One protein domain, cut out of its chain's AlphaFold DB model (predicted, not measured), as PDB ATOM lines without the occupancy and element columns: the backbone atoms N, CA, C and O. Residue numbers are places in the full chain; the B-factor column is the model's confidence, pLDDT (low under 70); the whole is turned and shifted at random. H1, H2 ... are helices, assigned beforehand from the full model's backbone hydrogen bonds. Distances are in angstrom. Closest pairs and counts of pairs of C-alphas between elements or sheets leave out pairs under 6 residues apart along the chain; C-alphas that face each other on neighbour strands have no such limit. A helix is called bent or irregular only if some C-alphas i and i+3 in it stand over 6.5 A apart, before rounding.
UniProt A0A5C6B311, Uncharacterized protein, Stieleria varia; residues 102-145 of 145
ATOM      1  N   TRP A 102      64.651 -33.053  34.589       69.25
ATOM      2  CA  TRP A 102      64.092 -31.816  35.124       69.25
ATOM      3  C   TRP A 102      62.829 -32.043  35.965       69.25
ATOM      4  O   TRP A 102      62.620 -31.301  36.926       69.25
ATOM      5  N   THR A 103      62.011 -33.066  35.684       72.44
ATOM      6  CA  THR A 103      60.792 -33.335  36.470       72.44
ATOM      7  C   THR A 103      61.162 -33.820  37.864       72.44
ATOM      8  O   THR A 103      60.594 -33.373  38.857       72.44
ATOM      9  N   ARG A 104      62.200 -34.651  37.968       67.94
ATOM     10  CA  ARG A 104      62.719 -35.147  39.244       67.94
ATOM     11  C   ARG A 104      63.307 -34.029  40.103       67.94
ATOM     12  O   ARG A 104      63.063 -33.963  41.312       67.94
ATOM     13  N   ALA A 105      64.024 -33.100  39.472       70.94
ATOM     14  CA  ALA A 105      64.500 -31.885  40.128       70.94
ATOM     15  C   ALA A 105      63.330 -30.991  40.579       70.94
ATOM     16  O   ALA A 105      63.373 -30.416  41.665       70.94
ATOM     17  N   LEU A 106      62.256 -30.911  39.790       72.50
ATOM     18  CA  LEU A 106      61.077 -30.123  40.132       72.50
ATOM     19  C   LEU A 106      60.302 -30.728  41.306       72.50
ATOM     20  O   LEU A 106      60.028 -30.023  42.268       72.50
ATOM     21  N   PHE A 107      60.000 -32.026  41.278       70.50
ATOM     22  CA  PHE A 107      59.261 -32.702  42.349       70.50
ATOM     23  C   PHE A 107      60.046 -32.771  43.660       70.50
ATOM     24  O   PHE A 107      59.464 -32.601  44.732       70.50
ATOM     25  N   SER A 108      61.367 -32.966  43.598       69.69
ATOM     26  CA  SER A 108      62.213 -32.909  44.799       69.69
ATOM     27  C   SER A 108      62.236 -31.511  45.420       69.69
ATOM     28  O   SER A 108      62.222 -31.392  46.646       69.69
ATOM     29  N   ARG A 109      62.197 -30.456  44.597       69.31
ATOM     30  CA  ARG A 109      62.010 -29.080  45.069       69.31
ATOM     31  C   ARG A 109      60.611 -28.882  45.636       69.31
ATOM     32  O   ARG A 109      60.511 -28.405  46.757       69.31
ATOM     33  N   LEU A 110      59.566 -29.328  44.936       69.19
ATOM     34  CA  LEU A 110      58.164 -29.196  45.349       69.19
ATOM     35  C   LEU A 110      57.899 -29.826  46.720       69.19
ATOM     36  O   LEU A 110      57.199 -29.254  47.545       69.19
ATOM     37  N   ARG A 111      58.522 -30.976  46.998       70.06
ATOM     38  CA  ARG A 111      58.382 -31.687  48.277       70.06
ATOM     39  C   ARG A 111      59.056 -30.974  49.456       70.06
ATOM     40  O   ARG A 111      58.757 -31.292  50.601       70.06
ATOM     41  N   ARG A 112      59.957 -30.026  49.182       71.19
ATOM     42  CA  ARG A 112      60.606 -29.161  50.181       71.19
ATOM     43  C   ARG A 112      59.885 -27.826  50.363       71.19
ATOM     44  O   ARG A 112      60.288 -27.048  51.219       71.19
ATOM     45  N   ILE A 113      58.851 -27.545  49.566       68.50
ATOM     46  CA  ILE A 113      58.099 -26.297  49.655       68.50
ATOM     47  C   ILE A 113      57.149 -26.394  50.857       68.50
ATOM     48  O   ILE A 113      56.247 -27.234  50.847       68.50
ATOM     49  N   PRO A 114      57.313 -25.558  51.898       69.94
ATOM     50  CA  PRO A 114      56.363 -25.513  52.997       69.94
ATOM     51  C   PRO A 114      54.985 -25.065  52.478       69.94
ATOM     52  O   PRO A 114      54.915 -24.255  51.550       69.94
ATOM     53  N   PRO A 115      53.875 -25.527  53.079       70.81
ATOM     54  CA  PRO A 115      52.516 -25.249  52.593       70.81
ATOM     55  C   PRO A 115      52.218 -23.749  52.425       70.81
ATOM     56  O   PRO A 115      51.460 -23.353  51.543       70.81
ATOM     57  N   LEU A 116      52.888 -22.898  53.206       67.62
ATOM     58  CA  LEU A 116      52.789 -21.442  53.129       67.62
ATOM     59  C   LEU A 116      53.247 -20.877  51.769       67.62
ATOM     60  O   LEU A 116      52.630 -19.956  51.240       67.62
ATOM     61  N   MET A 117      54.270 -21.460  51.143       70.25
ATOM     62  CA  MET A 117      54.744 -21.026  49.823       70.25
ATOM     63  C   MET A 117      53.743 -21.356  48.707       70.25
ATOM     64  O   MET A 117      53.583 -20.565  47.778       70.25
ATOM     65  N   ILE A 118      53.005 -22.464  48.815       76.00
ATOM     66  CA  ILE A 118      51.958 -22.814  47.839       76.00
ATOM     67  C   ILE A 118      50.857 -21.748  47.844       76.00
ATOM     68  O   ILE A 118      50.431 -21.300  46.778       76.00
ATOM     69  N   ALA A 119      50.467 -21.267  49.027       78.62
ATOM     70  CA  ALA A 119      49.499 -20.181  49.153       78.62
ATOM     71  C   ALA A 119      50.002 -18.887  48.491       78.62
ATOM     72  O   ALA A 119      49.255 -18.238  47.760       78.62
ATOM     73  N   THR A 120      51.281 -18.533  48.663       78.50
ATOM     74  CA  THR A 120      51.843 -17.339  48.001       78.50
ATOM     75  C   THR A 120      51.846 -17.457  46.476       78.50
ATOM     76  O   THR A 120      51.530 -16.484  45.792       78.50
ATOM     77  N   ILE A 121      52.109 -18.651  45.934       80.38
ATOM     78  CA  ILE A 121      52.045 -18.905  44.488       80.38
ATOM     79  C   ILE A 121      50.608 -18.723  43.991       80.38
ATOM     80  O   ILE A 121      50.389 -18.012  43.011       80.38
ATOM     81  N   GLN A 122      49.624 -19.288  44.693       84.56
ATOM     82  CA  GLN A 122      48.209 -19.140  44.343       84.56
ATOM     83  C   GLN A 122      47.760 -17.671  44.358       84.56
ATOM     84  O   GLN A 122      47.157 -17.208  43.391       84.56
ATOM     85  N   ILE A 123      48.110 -16.915  45.404       83.44
ATOM     86  CA  ILE A 123      47.773 -15.486  45.509       83.44
ATOM     87  C   ILE A 123      48.458 -14.687  44.391       83.44
ATOM     88  O   ILE A 123      47.822 -13.843  43.756       83.44
ATOM     89  N   SER A 124      49.729 -14.981  44.098       81.88
ATOM     90  CA  SER A 124      50.463 -14.315  43.017       81.88
ATOM     91  C   SER A 124      49.838 -14.575  41.642       81.88
ATOM     92  O   SER A 124      49.706 -13.649  40.842       81.88
ATOM     93  N   LEU A 125      49.371 -15.801  41.388       87.38
ATOM     94  CA  LEU A 125      48.728 -16.175  40.132       87.38
ATOM     95  C   LEU A 125      47.412 -15.414  39.928       87.38
ATOM     96  O   LEU A 125      47.188 -14.850  38.857       87.38
ATOM     97  N   VAL A 126      46.574 -15.332  40.967       87.50
ATOM     98  CA  VAL A 126      45.320 -14.560  40.925       87.50
ATOM     99  C   VAL A 126      45.599 -13.078  40.665       87.50
ATOM    100  O   VAL A 126      44.927 -12.464  39.836       87.50
ATOM    101  N   ALA A 127      46.623 -12.506  41.304       85.00
ATOM    102  CA  ALA A 127      47.003 -11.111  41.096       85.00
ATOM    103  C   ALA A 127      47.461 -10.831  39.653       85.00
ATOM    104  O   ALA A 127      47.091  -9.805  39.076       85.00
ATOM    105  N   VAL A 128      48.229 -11.744  39.048       86.94
ATOM    106  CA  VAL A 128      48.667 -11.632  37.646       86.94
ATOM    107  C   VAL A 128      47.477 -11.713  36.692       86.94
ATOM    108  O   VAL A 128      47.338 -10.856  35.820       86.94
ATOM    109  N   ILE A 129      46.585 -12.686  36.883       88.31
ATOM    110  CA  ILE A 129      45.378 -12.835  36.056       88.31
ATOM    111  C   ILE A 129      44.508 -11.581  36.154       88.31
ATOM    112  O   ILE A 129      44.059 -11.058  35.136       88.31
ATOM    113  N   TYR A 130      44.317 -11.058  37.363       90.44
ATOM    114  CA  TYR A 130      43.543  -9.842  37.585       90.44
ATOM    115  C   TYR A 130      44.150  -8.630  36.862       90.44
ATOM    116  O   TYR A 130      43.436  -7.868  36.210       90.44
ATOM    117  N   ARG A 131      45.479  -8.479  36.907       81.06
ATOM    118  CA  ARG A 131      46.198  -7.413  36.189       81.06
ATOM    119  C   ARG A 131      46.038  -7.518  34.674       81.06
ATOM    120  O   ARG A 131      45.812  -6.498  34.026       81.06
ATOM    121  N   ILE A 132      46.122  -8.726  34.121       83.56
ATOM    122  CA  ILE A 132      45.914  -8.962  32.686       83.56
ATOM    123  C   ILE A 132      44.460  -8.655  32.308       83.56
ATOM    124  O   ILE A 132      44.219  -7.926  31.350       83.56
ATOM    125  N   SER A 133      43.499  -9.135  33.099       84.31
ATOM    126  CA  SER A 133      42.066  -8.918  32.875       84.31
ATOM    127  C   SER A 133      41.686  -7.433  32.872       84.31
ATOM    128  O   SER A 133      40.938  -6.990  32.001       84.31
ATOM    129  N   LEU A 134      42.251  -6.643  33.789       77.19
ATOM    130  CA  LEU A 134      42.075  -5.190  33.810       77.19
ATOM    131  C   LEU A 134      42.603  -4.529  32.532       77.19
ATOM    132  O   LEU A 134      41.916  -3.687  31.962       77.19
ATOM    133  N   GLY A 135      43.789  -4.922  32.059       72.25
ATOM    134  CA  GLY A 135      44.350  -4.410  30.805       72.25
ATOM    135  C   GLY A 135      43.499  -4.769  29.582       72.25
ATOM    136  O   GLY A 135      43.312  -3.940  28.694       72.25
ATOM    137  N   SER A 136      42.919  -5.972  29.555       70.56
ATOM    138  CA  SER A 136      42.001  -6.396  28.490       70.56
ATOM    139  C   SER A 136      40.701  -5.591  28.469       70.56
ATOM    140  O   SER A 136      40.186  -5.317  27.387       70.56
ATOM    141  N   LYS A 137      40.188  -5.184  29.640       68.19
ATOM    142  CA  LYS A 137      38.958  -4.389  29.743       68.19
ATOM    143  C   LYS A 137      39.115  -3.005  29.098       68.19
ATOM    144  O   LYS A 137      38.268  -2.612  28.305       68.19
ATOM    145  N   TRP A 138      40.228  -2.319  29.367       62.12
ATOM    146  CA  TRP A 138      40.508  -0.999  28.784       62.12
ATOM    147  C   TRP A 138      40.632  -1.034  27.255       62.12
ATOM    148  O   TRP A 138      40.151  -0.130  26.581       62.12
ATOM    149  N   ASN A 139      41.213  -2.101  26.698       61.59
ATOM    150  CA  ASN A 139      41.355  -2.250  25.246       61.59
ATOM    151  C   ASN A 139      40.016  -2.486  24.523       61.59
ATOM    152  O   ASN A 139      39.899  -2.148  23.346       61.59
ATOM    153  N   GLN A 140      39.011  -3.062  25.195       61.53
ATOM    154  CA  GLN A 140      37.680  -3.226  24.605       61.53
ATOM    155  C   GLN A 140      36.907  -1.906  24.539       61.53
ATOM    156  O   GLN A 140      36.297  -1.624  23.513       61.53
ATOM    157  N   GLU A 141      36.968  -1.084  25.588       62.94
ATOM    158  CA  GLU A 141      36.249   0.199  25.647       62.94
ATOM    159  C   GLU A 141      36.760   1.198  24.591       62.94
ATOM    160  O   GLU A 141      35.981   1.979  24.049       62.94
ATOM    161  N   SER A 142      38.043   1.121  24.217       63.50
ATOM    162  CA  SER A 142      38.631   1.921  23.132       63.50
ATOM    163  C   SER A 142      38.328   1.422  21.713       63.50
ATOM    164  O   SER A 142      38.617   2.134  20.758       63.50
ATOM    165  N   ALA A 143      37.811   0.200  21.550       60.97
ATOM    166  CA  ALA A 143      37.532  -0.395  20.238       60.97
ATOM    167  C   ALA A 143      36.064  -0.233  19.803       60.97
ATOM    168  O   ALA A 143      35.735  -0.502  18.650       60.97
ATOM    169  N   THR A 144      35.184   0.174  20.721       63.16
ATOM    170  CA  THR A 144      33.743   0.357  20.475       63.16
ATOM    171  C   THR A 144      33.310   1.822  20.403       63.16
ATOM    172  O   THR A 144      32.109   2.083  20.333       63.16
ATOM    173  N   SER A 145      34.256   2.765  20.445       49.75
ATOM    174  CA  SER A 145      34.016   4.206  20.291       49.75
ATOM    175  C   SER A 145      34.606   4.728  18.991       49.75
ATOM    176  O   SER A 145      34.068   5.757  18.527       49.75
TER     177      SER A 145
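Overview. This is residues 102 to 145 of the 145 residues of an uncharacterized protein of Stieleria varia (UniProt A0A5C6B311). From its first printed residue the model traces an L: a short helix, H1, makes the short arm, and after a turn at residues 111 to 114 one long helix, H2, makes the long arm. The two arms do not fold back on each other, and the long arm with the tail after it makes most of the length. The printed part has 44 residues with two named helices, H1 then H2, and no named strand, and its class is all helix. It is extended, with a radius of gyration of the C-alphas of 17.3 A and spans of 53 by 23 by 6 A.

Arrangement. Start with H1, residues 102 to 110, and go on to H2, residues 115 to 141. The two are apart: no C-alpha of the one comes within 8 A of the other. Residues 102 to 109, 111 to 117 and 119 to 145 stand free, with no C-alpha 8 or more apart along the chain within 10 A. Look at the backbone O and N atoms: in H1 and H2 every O i to N i+4 pair is within hydrogen-bond range.

Along the chain. Find C-alpha 102 at (64.092, -31.816, 35.124); from there H1 runs 12.1 A to C-alpha 110. A tight link of 4 residues leads to C-alpha 115 at (52.516, -25.249, 52.593). From there H2 runs 40.5 A to C-alpha 141 at (36.249, 0.199, 25.647). Neither helix is bent.

Size, cuts and confidence. The two C-alphas farthest apart are those of Ser 108 and Ser 145, at 52.7 A. The printed part has no cut and ends at residue 145, the chain's last. In the B-factor column the mean pLDDT of the printed part is 73.4; 17 residues are under 70, among them residues 108 to 110 and 137 to 145.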